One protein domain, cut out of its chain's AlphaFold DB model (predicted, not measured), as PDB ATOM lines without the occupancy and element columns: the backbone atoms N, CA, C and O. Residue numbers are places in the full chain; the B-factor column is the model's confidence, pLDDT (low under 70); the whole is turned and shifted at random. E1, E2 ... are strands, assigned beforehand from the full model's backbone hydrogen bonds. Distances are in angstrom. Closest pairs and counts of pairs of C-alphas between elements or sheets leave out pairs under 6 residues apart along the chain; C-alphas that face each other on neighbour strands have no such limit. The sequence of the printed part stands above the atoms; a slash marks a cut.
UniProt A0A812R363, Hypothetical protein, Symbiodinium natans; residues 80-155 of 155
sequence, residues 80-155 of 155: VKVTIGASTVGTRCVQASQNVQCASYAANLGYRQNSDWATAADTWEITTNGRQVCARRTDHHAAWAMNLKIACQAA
ATOM      1  N   VAL A  80      23.325  25.464   1.619       81.75
ATOM      2  CA  VAL A  80      24.037  26.733   1.545       81.75
ATOM      3  C   VAL A  80      23.827  27.482   2.849       81.75
ATOM      4  O   VAL A  80      22.713  27.880   3.190       81.75
ATOM      5  N   LYS A  81      24.913  27.697   3.592       89.25
ATOM      6  CA  LYS A  81      24.898  28.563   4.775       89.25
ATOM      7  C   LYS A  81      24.914  30.020   4.327       89.25
ATOM      8  O   LYS A  81      25.831  30.442   3.627       89.25
ATOM      9  N   VAL A  82      23.932  30.797   4.770       94.75
ATOM     10  CA  VAL A  82      23.815  32.225   4.457       94.75
ATOM     11  C   VAL A  82      23.985  33.027   5.743       94.75
ATOM     12  O   VAL A  82      23.263  32.817   6.716       94.75
ATOM     13  N   THR A  83      24.952  33.948   5.752       97.75
ATOM     14  CA  THR A  83      25.157  34.890   6.863       97.75
ATOM     15  C   THR A  83      24.516  36.222   6.503       97.75
ATOM     16  O   THR A  83      24.972  36.905   5.590       97.75
ATOM     17  N   ILE A  84      23.456  36.578   7.223       97.50
ATOM     18  CA  ILE A  84      22.712  37.827   7.046       97.50
ATOM     19  C   ILE A  84      23.339  38.927   7.911       97.50
ATOM     20  O   ILE A  84      23.522  40.052   7.445       97.50
ATOM     21  N   GLY A  85      23.740  38.587   9.139       96.62
ATOM     22  CA  GLY A  85      24.350  39.518  10.090       96.62
ATOM     23  C   GLY A  85      23.338  40.412  10.809       96.62
ATOM     24  O   GLY A  85      22.135  40.187  10.712       96.62
ATOM     25  N   ALA A  86      23.835  41.413  11.538       95.62
ATOM     26  CA  ALA A  86      23.037  42.358  12.327       95.62
ATOM     27  C   ALA A  86      22.285  43.389  11.458       95.62
ATOM     28  O   ALA A  86      22.747  43.753  10.370       95.62
ATOM     29  N   SER A  87      21.164  43.924  11.949       95.81
ATOM     30  CA  SER A  87      20.421  45.020  11.299       95.81
ATOM     31  C   SER A  87      20.051  46.112  12.287       95.81
ATOM     32  O   SER A  87      19.633  45.831  13.405       95.81
ATOM     33  N   THR A  88      20.140  47.365  11.847       93.38
ATOM     34  CA  THR A  88      19.736  48.549  12.615       93.38
ATOM     35  C   THR A  88      18.279  48.956  12.383       93.38
ATOM     36  O   THR A  88      17.769  49.791  13.120       93.38
ATOM     37  N   VAL A  89      17.603  48.376  11.384       92.19
ATOM     38  CA  VAL A  89      16.262  48.809  10.934       92.19
ATOM     39  C   VAL A  89      15.226  47.680  10.897       92.19
ATOM     40  O   VAL A  89      14.117  47.873  10.413       92.19
ATOM     41  N   GLY A  90      15.568  46.478  11.373       92.38
ATOM     42  CA  GLY A  90      14.630  45.346  11.408       92.38
ATOM     43  C   GLY A  90      14.393  44.666  10.054       92.38
ATOM     44  O   GLY A  90      13.548  43.780   9.935       92.38
ATOM     45  N   THR A  91      15.172  45.013   9.029       95.62
ATOM     46  CA  THR A  91      15.242  44.290   7.750       95.62
ATOM     47  C   THR A  91      16.678  44.287   7.238       95.62
ATOM     48  O   THR A  91      17.425  45.240   7.474       95.62
ATOM     49  N   ARG A  92      17.098  43.210   6.570       97.06
ATOM     50  CA  ARG A  92      18.409  43.129   5.913       97.06
ATOM     51  C   ARG A  92      18.389  42.119   4.778       97.06
ATOM     52  O   ARG A  92      17.835  41.037   4.938       97.06
ATOM     53  N   CYS A  93      19.052  42.452   3.675       97.56
ATOM     54  CA  CYS A  93      19.242  41.557   2.540       97.56
ATOM     55  C   CYS A  93      20.729  41.317   2.276       97.56
ATOM     56  O   CYS A  93      21.545  42.226   2.433       97.56
ATOM     57  N   VAL A  94      21.072  40.103   1.852       98.25
ATOM     58  CA  VAL A  94      22.429  39.692   1.473       98.25
ATOM     59  C   VAL A  94      22.408  38.864   0.188       98.25
ATOM     60  O   VAL A  94      21.349  38.439  -0.272       98.25
ATOM     61  N   GLN A  95      23.584  38.644  -0.396       97.94
ATOM     62  CA  GLN A  95      23.769  37.770  -1.552       97.94
ATOM     63  C   GLN A  95      24.380  36.441  -1.106       97.94
ATOM     64  O   GLN A  95      25.449  36.423  -0.493       97.94
ATOM     65  N   ALA A  96      23.719  35.333  -1.428       95.06
ATOM     66  CA  ALA A  96      24.260  33.992  -1.252       95.06
ATOM     67  C   ALA A  96      25.346  33.681  -2.303       95.06
ATOM     68  O   ALA A  96      25.480  34.354  -3.336       95.06
ATOM     69  N   SER A  97      26.136  32.634  -2.051       94.56
ATOM     70  CA  SER A  97      27.171  32.165  -2.984       94.56
ATOM     71  C   SER A  97      26.589  31.664  -4.309       94.56
ATOM     72  O   SER A  97      27.230  31.817  -5.343       94.56
ATOM     73  N   GLN A  98      25.364  31.136  -4.284       87.25
ATOM     74  CA  GLN A  98      24.627  30.614  -5.434       87.25
ATOM     75  C   GLN A  98      23.123  30.866  -5.285       87.25
ATOM     76  O   GLN A  98      22.696  31.459  -4.292       87.25
ATOM     77  N   ASN A  99      22.330  30.466  -6.283       79.75
ATOM     78  CA  ASN A  99      20.874  30.536  -6.184       79.75
ATOM     79  C   ASN A  99      20.401  29.624  -5.053       79.75
ATOM     80  O   ASN A  99      20.887  28.501  -4.907       79.75
ATOM     81  N   VAL A 100      19.481  30.128  -4.237       79.00
ATOM     82  CA  VAL A 100      19.005  29.411  -3.059       79.00
ATOM     83  C   VAL A 100      17.504  29.540  -2.890       79.00
ATOM     84  O   VAL A 100      16.901  30.560  -3.221       79.00
ATOM     85  N   GLN A 101      16.925  28.509  -2.291       79.19
ATOM     86  CA  GLN A 101      15.570  28.501  -1.778       79.19
ATOM     87  C   GLN A 101      15.651  28.282  -0.265       79.19
ATOM     88  O   GLN A 101      16.161  27.266   0.215       79.19
ATOM     89  N   CYS A 102      15.221  29.281   0.503       75.75
ATOM     90  CA  CYS A 102      15.234  29.240   1.963       75.75
ATOM     91  C   CYS A 102      13.802  29.057   2.470       75.75
ATOM     92  O   CYS A 102      12.873  29.656   1.927       75.75
ATOM     93  N   ALA A 103      13.624  28.281   3.540       75.94
ATOM     94  CA  ALA A 103      12.354  28.264   4.256       75.94
ATOM     95  C   ALA A 103      12.087  29.650   4.865       75.94
ATOM     96  O   ALA A 103      13.003  30.274   5.411       75.94
ATOM     97  N   SER A 104      10.840  30.121   4.817       72.94
ATOM     98  CA  SER A 104      10.473  31.450   5.325       72.94
ATOM     99  C   SER A 104      10.738  31.622   6.825       72.94
ATOM    100  O   SER A 104      10.964  32.735   7.284       72.94
ATOM    101  N   TYR A 105      10.786  30.522   7.576       73.31
ATOM    102  CA  TYR A 105      11.054  30.470   9.014       73.31
ATOM    103  C   TYR A 105      12.506  30.101   9.361       73.31
ATOM    104  O   TYR A 105      12.809  29.869  10.530       73.31
ATOM    105  N   ALA A 106      13.429  30.042   8.391       74.19
ATOM    106  CA  ALA A 106      14.793  29.529   8.600       74.19
ATOM    107  C   ALA A 106      15.623  30.304   9.648       74.19
ATOM    108  O   ALA A 106      16.653  29.812  10.106       74.19
ATOM    109  N   ALA A 107      15.192  31.511  10.020       80.56
ATOM    110  CA  ALA A 107      15.801  32.339  11.059       80.56
ATOM    111  C   ALA A 107      15.150  32.191  12.450       80.56
ATOM    112  O   ALA A 107      15.694  32.703  13.427       80.56
ATOM    113  N   ASN A 108      14.031  31.478  12.577       80.44
ATOM    114  CA  ASN A 108      13.313  31.346  13.845       80.44
ATOM    115  C   ASN A 108      14.039  30.419  14.830       80.44
ATOM    116  O   ASN A 108      14.949  29.660  14.472       80.44
ATOM    117  N   LEU A 109      13.636  30.494  16.101       77.06
ATOM    118  CA  LEU A 109      14.140  29.617  17.158       77.06
ATOM    119  C   LEU A 109      13.975  28.141  16.764       77.06
ATOM    120  O   LEU A 109      12.923  27.738  16.281       77.06
ATOM    121  N   GLY A 110      15.039  27.356  16.946       76.31
ATOM    122  CA  GLY A 110      15.103  25.947  16.540       76.31
ATOM    123  C   GLY A 110      15.570  25.708  15.098       76.31
ATOM    124  O   GLY A 110      16.010  24.605  14.796       76.31
ATOM    125  N   TYR A 111      15.556  26.731  14.234       73.81
ATOM    126  CA  TYR A 111      15.934  26.610  12.814       73.81
ATOM    127  C   TYR A 111      17.199  27.392  12.446       73.81
ATOM    128  O   TYR A 111      18.001  26.946  11.612       73.81
ATOM    129  N   ARG A 112      17.405  28.556  13.072       84.81
ATOM    130  CA  ARG A 112      18.595  29.379  12.827       84.81
ATOM    131  C   ARG A 112      19.887  28.661  13.206       84.81
ATOM    132  O   ARG A 112      19.937  27.864  14.134       84.81
ATOM    133  N   GLN A 113      20.962  29.021  12.515       87.75
ATOM    134  CA  GLN A 113      22.299  28.431  12.661       87.75
ATOM    135  C   GLN A 113      23.205  29.248  13.600       87.75
ATOM    136  O   GLN A 113      24.430  29.105  13.593       87.75
ATOM    137  N   ASN A 114      22.615  30.170  14.358       85.81
ATOM    138  CA  ASN A 114      23.309  31.038  15.295       85.81
ATOM    139  C   ASN A 114      23.815  30.265  16.516       85.81
ATOM    140  O   ASN A 114      23.076  29.491  17.117       85.81
ATOM    141  N   SER A 115      25.053  30.543  16.923       85.69
ATOM    142  CA  SER A 115      25.575  30.149  18.238       85.69
ATOM    143  C   SER A 115      25.376  31.253  19.281       85.69
ATOM    144  O   SER A 115      25.227  30.977  20.467       85.69
ATOM    145  N   ASP A 116      25.371  32.515  18.846       86.06
ATOM    146  CA  ASP A 116      25.018  33.675  19.655       86.06
ATOM    147  C   ASP A 116      23.496  33.781  19.794       86.06
ATOM    148  O   ASP A 116      22.764  33.524  18.842       86.06
ATOM    149  N   TRP A 117      23.005  34.154  20.979       82.25
ATOM    150  CA  TRP A 117      21.565  34.322  21.219       82.25
ATOM    151  C   TRP A 117      20.737  33.084  20.825       82.25
ATOM    152  O   TRP A 117      19.598  33.206  20.378       82.25
ATOM    153  N   ALA A 118      21.289  31.875  20.978       77.62
ATOM    154  CA  ALA A 118      20.691  30.626  20.491       77.62
ATOM    155  C   ALA A 118      19.294  30.321  21.067       77.62
ATOM    156  O   ALA A 118      18.524  29.605  20.440       77.62
ATOM    157  N   THR A 119      18.939  30.910  22.214       77.19
ATOM    158  CA  THR A 119      17.635  30.749  22.882       77.19
ATOM    159  C   THR A 119      16.703  31.955  22.739       77.19
ATOM    160  O   THR A 119      15.593  31.926  23.261       77.19
ATOM    161  N   ALA A 120      17.118  33.015  22.037       83.69
ATOM    162  CA  ALA A 120      16.276  34.188  21.823       83.69
ATOM    163  C   ALA A 120      15.013  33.839  21.010       83.69
ATOM    164  O   ALA A 120      15.071  33.079  20.035       83.69
ATOM    165  N   ALA A 121      13.872  34.369  21.437       83.69
ATOM    166  CA  ALA A 121      12.558  34.028  20.896       83.69
ATOM    167  C   ALA A 121      12.106  34.964  19.763       83.69
ATOM    168  O   ALA A 121      10.920  34.984  19.438       83.69
ATOM    169  N   ASP A 122      13.016  35.752  19.177       87.19
ATOM    170  CA  ASP A 122      12.647  36.634  18.073       87.19
ATOM    171  C   ASP A 122      12.177  35.813  16.858       87.19
ATOM    172  O   ASP A 122      12.498  34.625  16.704       87.19
ATOM    173  N   THR A 123      11.383  36.450  15.999       84.88
ATOM    174  CA  THR A 123      10.797  35.806  14.819       84.88
ATOM    175  C   THR A 123      11.105  36.602  13.561       84.88
ATOM    176  O   THR A 123      11.251  37.828  13.597       84.88
ATOM    177  N   TRP A 124      11.216  35.897  12.438       86.81
ATOM    178  CA  TRP A 124      11.559  36.467  11.148       86.81
ATOM    179  C   TRP A 124      10.767  35.832  10.011       86.81
ATOM    180  O   TRP A 124      10.391  34.661  10.042       86.81
ATOM    181  N   GLU A 125      10.619  36.621   8.958       85.38
ATOM    182  CA  GLU A 125      10.245  36.197   7.622       85.38
ATOM    183  C   GLU A 125      11.484  36.247   6.720       85.38
ATOM    184  O   GLU A 125      12.154  37.281   6.621       85.38
ATOM    185  N   ILE A 126      11.786  35.123   6.066       84.88
ATOM    186  CA  ILE A 126      12.839  34.994   5.059       84.88
ATOM    187  C   ILE A 126      12.223  34.941   3.663       84.88
ATOM    188  O   ILE A 126      11.345  34.124   3.393       84.88
ATOM    189  N   THR A 127      12.737  35.763   2.751       78.25
ATOM    190  CA  THR A 127      12.363  35.737   1.330       78.25
ATOM    191  C   THR A 127      13.591  35.541   0.451       78.25
ATOM    192  O   THR A 127      14.647  36.123   0.718       78.25
ATOM    193  N   THR A 128      13.442  34.775  -0.630       79.62
ATOM    194  CA  THR A 128      14.514  34.501  -1.597       79.62
ATOM    195  C   THR A 128      14.128  34.900  -3.012       79.62
ATOM    196  O   THR A 128      13.055  34.535  -3.485       79.62
ATOM    197  N   ASN A 129      15.034  35.589  -3.706       82.88
ATOM    198  CA  ASN A 129      14.941  35.862  -5.138       82.88
ATOM    199  C   ASN A 129      16.300  35.583  -5.797       82.88
ATOM    200  O   ASN A 129      17.234  36.386  -5.704       82.88
ATOM    201  N   GLY A 130      16.434  34.401  -6.406       86.75
ATOM    202  CA  GLY A 130      17.704  33.906  -6.934       86.75
ATOM    203  C   GLY A 130      18.762  33.792  -5.834       86.75
ATOM    204  O   GLY A 130      18.681  32.926  -4.967       86.75
ATOM    205  N   ARG A 131      19.761  34.680  -5.863       95.38
ATOM    206  CA  ARG A 131      20.839  34.755  -4.858       95.38
ATOM    207  C   ARG A 131      20.528  35.706  -3.708       95.38
ATOM    208  O   ARG A 131      21.216  35.670  -2.689       95.38
ATOM    209  N   GLN A 132      19.543  36.585  -3.873       97.38
ATOM    210  CA  GLN A 132      19.189  37.548  -2.846       97.38
ATOM    211  C   GLN A 132      18.370  36.859  -1.759       97.38
ATOM    212  O   GLN A 132      17.348  36.237  -2.041       97.38
ATOM    213  N   VAL A 133      18.808  37.019  -0.513       95.75
ATOM    214  CA  VAL A 133      18.119  36.523   0.677       95.75
ATOM    215  C   VAL A 133      17.856  37.702   1.595       95.75
ATOM    216  O   VAL A 133      18.799  38.396   1.979       95.75
ATOM    217  N   CYS A 134      16.599  37.927   1.955       94.38
ATOM    218  CA  CYS A 134      16.202  38.979   2.884       94.38
ATOM    219  C   CYS A 134      15.608  38.375   4.151       94.38
ATOM    220  O   CYS A 134      14.842  37.421   4.073       94.38
ATOM    221  N   ALA A 135      15.948  38.957   5.298       96.12
ATOM    222  CA  ALA A 135      15.278  38.722   6.564       96.12
ATOM    223  C   ALA A 135      14.545  39.987   6.995       96.12
ATOM    224  O   ALA A 135      15.135  41.074   7.026       96.12
ATOM    225  N   ARG A 136      13.288  39.822   7.392       94.62
ATOM    226  CA  ARG A 136      12.479  40.841   8.051       94.62
ATOM    227  C   ARG A 136      12.066  40.312   9.411       94.62
ATOM    228  O   ARG A 136      11.496  39.234   9.502       94.62
ATOM    229  N   ARG A 137      12.353  41.063  10.468       93.56
ATOM    230  CA  ARG A 137      11.912  40.710  11.818       93.56
ATOM    231  C   ARG A 137      10.392  40.916  11.946       93.56
ATOM    232  O   ARG A 137       9.859  41.872  11.378       93.56
ATOM    233  N   THR A 138       9.693  40.013  12.633       89.12
ATOM    234  CA  THR A 138       8.214  39.967  12.666       89.12
ATOM    235  C   THR A 138       7.594  40.146  14.047       89.12
ATOM    236  O   THR A 138       6.450  40.578  14.123       89.12
ATOM    237  N   ASP A 139       8.318  39.862  15.127       84.12
ATOM    238  CA  ASP A 139       7.864  40.079  16.509       84.12
ATOM    239  C   ASP A 139       7.877  41.566  16.888       84.12
ATOM    240  O   ASP A 139       6.972  42.051  17.565       84.12
ATOM    241  N   HIS A 140       8.880  42.308  16.412       80.81
ATOM    242  CA  HIS A 140       9.023  43.741  16.647       80.81
ATOM    243  C   HIS A 140       9.628  44.456  15.434       80.81
ATOM    244  O   HIS A 140      10.528  43.939  14.769       80.81
ATOM    245  N   HIS A 141       9.205  45.702  15.192       74.25
ATOM    246  CA  HIS A 141       9.833  46.605  14.217       74.25
ATOM    247  C   HIS A 141      11.124  47.217  14.781       74.25
ATOM    248  O   HIS A 141      11.235  48.429  14.953       74.25
ATOM    249  N   ALA A 142      12.086  46.365  15.132       81.38
ATOM    250  CA  ALA A 142      13.300  46.760  15.834       81.38
ATOM    251  C   ALA A 142      14.562  46.172  15.197       81.38
ATOM    252  O   ALA A 142      14.537  45.151  14.506       81.38
ATOM    253  N   ALA A 143      15.688  46.826  15.479       91.75
ATOM    254  CA  ALA A 143      17.023  46.324  15.197       91.75
ATOM    255  C   ALA A 143      17.266  44.931  15.818       91.75
ATOM    256  O   ALA A 143      16.572  44.498  16.741       91.75
ATOM    257  N   TRP A 144      18.302  44.242  15.345       93.94
ATOM    258  CA  TRP A 144      18.869  43.076  16.019       93.94
ATOM    259  C   TRP A 144      20.396  43.136  15.972       93.94
ATOM    260  O   TRP A 144      20.994  43.471  14.949       93.94
ATOM    261  N   ALA A 145      21.028  42.787  17.093       92.94
ATOM    262  CA  ALA A 145      22.484  42.766  17.219       92.94
ATOM    263  C   ALA A 145      23.101  41.408  16.847       92.94
ATOM    264  O   ALA A 145      24.300  41.335  16.589       92.94
ATOM    265  N   MET A 146      22.300  40.336  16.820       92.75
ATOM    266  CA  MET A 146      22.801  38.989  16.542       92.75
ATOM    267  C   MET A 146      23.363  38.858  15.125       92.75
ATOM    268  O   MET A 146      22.878  39.478  14.171       92.75
ATOM    269  N   ASN A 147      24.364  37.999  14.967       95.19
ATOM    270  CA  ASN A 147      24.929  37.687  13.663       95.19
ATOM    271  C   ASN A 147      24.069  36.628  12.962       95.19
ATOM    272  O   ASN A 147      24.442  35.458  12.922       95.19
ATOM    273  N   LEU A 148      22.883  37.016  12.481       95.25
ATOM    274  CA  LEU A 148      21.869  36.090  11.969       95.25
ATOM    275  C   LEU A 148      22.414  35.197  10.839       95.25
ATOM    276  O   LEU A 148      22.926  35.697   9.832       95.25
ATOM    277  N   LYS A 149      22.289  33.879  11.008       94.81
ATOM    278  CA  LYS A 149      22.763  32.835  10.093       94.81
ATOM    279  C   LYS A 149      21.665  31.809   9.863       94.81
ATOM    280  O   LYS A 149      21.063  31.313  10.814       94.81
ATOM    281  N   ILE A 150      21.460  31.440   8.605       86.94
ATOM    282  CA  ILE A 150      20.442  30.468   8.204       86.94
ATOM    283  C   ILE A 150      21.023  29.406   7.271       86.94
ATOM    284  O   ILE A 150      22.084  29.595   6.666       86.94
ATOM    285  N   ALA A 151      20.314  28.287   7.159       80.94
ATOM    286  CA  ALA A 151      20.574  27.252   6.171       80.94
ATOM    287  C   ALA A 151      19.507  27.322   5.072       80.94
ATOM    288  O   ALA A 151      18.312  27.354   5.362       80.94
ATOM    289  N   CYS A 152      19.949  27.339   3.820       77.44
ATOM    290  CA  CYS A 152      19.094  27.295   2.640       77.44
ATOM    291  C   CYS A 152      19.475  26.108   1.763       77.44
ATOM    292  O   CYS A 152      20.540  25.514   1.933       77.44
ATOM    293  N   GLN A 153      18.617  25.769   0.812       76.62
ATOM    294  CA  GLN A 153      18.896  24.739  -0.183       76.62
ATOM    295  C   GLN A 153      19.348  25.416  -1.474       76.62
ATOM    296  O   GLN A 153      18.820  26.472  -1.819       76.62
ATOM    297  N   ALA A 154      20.324  24.838  -2.176       68.62
ATOM    298  CA  ALA A 154      20.604  25.231  -3.554       68.62
ATOM    299  C   ALA A 154      19.326  25.090  -4.404       68.62
ATOM    300  O   ALA A 154      18.599  24.103  -4.251       68.62
ATOM    301  N   ALA A 155      19.050  26.104  -5.224       61.91
ATOM    302  CA  ALA A 155      17.896  26.161  -6.123       61.91
ATOM    303  C   ALA A 155      18.257  25.714  -7.541       61.91
ATOM    304  O   ALA A 155      19.392  26.024  -7.977       61.91
TER     305      ALA A 155
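This is residues 80 to 155 of the 155 residues of the protein "Hypothetical protein" of Symbiodinium natans (UniProt A0A812R363). With little regular structure, this small body has a three-strand antiparallel sheet, E2-E4-E3, across from an antiparallel strand pair, E1-E5. Residues 100 to 101 in the long unnamed stretch 96 to 123 pair with E5. The 76 printed residues hold five named strands, E1 to E5 in chain order, and no named helix; the class is all strand, with 27 residues in named elements. It is compact, radius of gyration of the C-alphas 11.1 A, spanning 29 by 22 by 16 A.

E1, residues 80 to 83, begins at C-alpha (24.037, 26.733, 1.545). E2 is 91 to 95, E3 124 to 129, 16.6 A, and E4 132 to 137, 16.7 A. E5, 149 to 154, 15.8 A, ends at (20.604, 25.231, -3.554).

In E1 and E5, N 80 and O 152 are 2.8 A apart. In E2 and E4, N 94 and O 133 are 2.8 A apart. E3 and E4 form a hairpin, N 125 to O 136 2.8 A. E3 and E5 are apart.

The printed part has no cut. Links E2 to E3 and E4 to E5 are long. Residues 154 to 155 have pLDDT under 70.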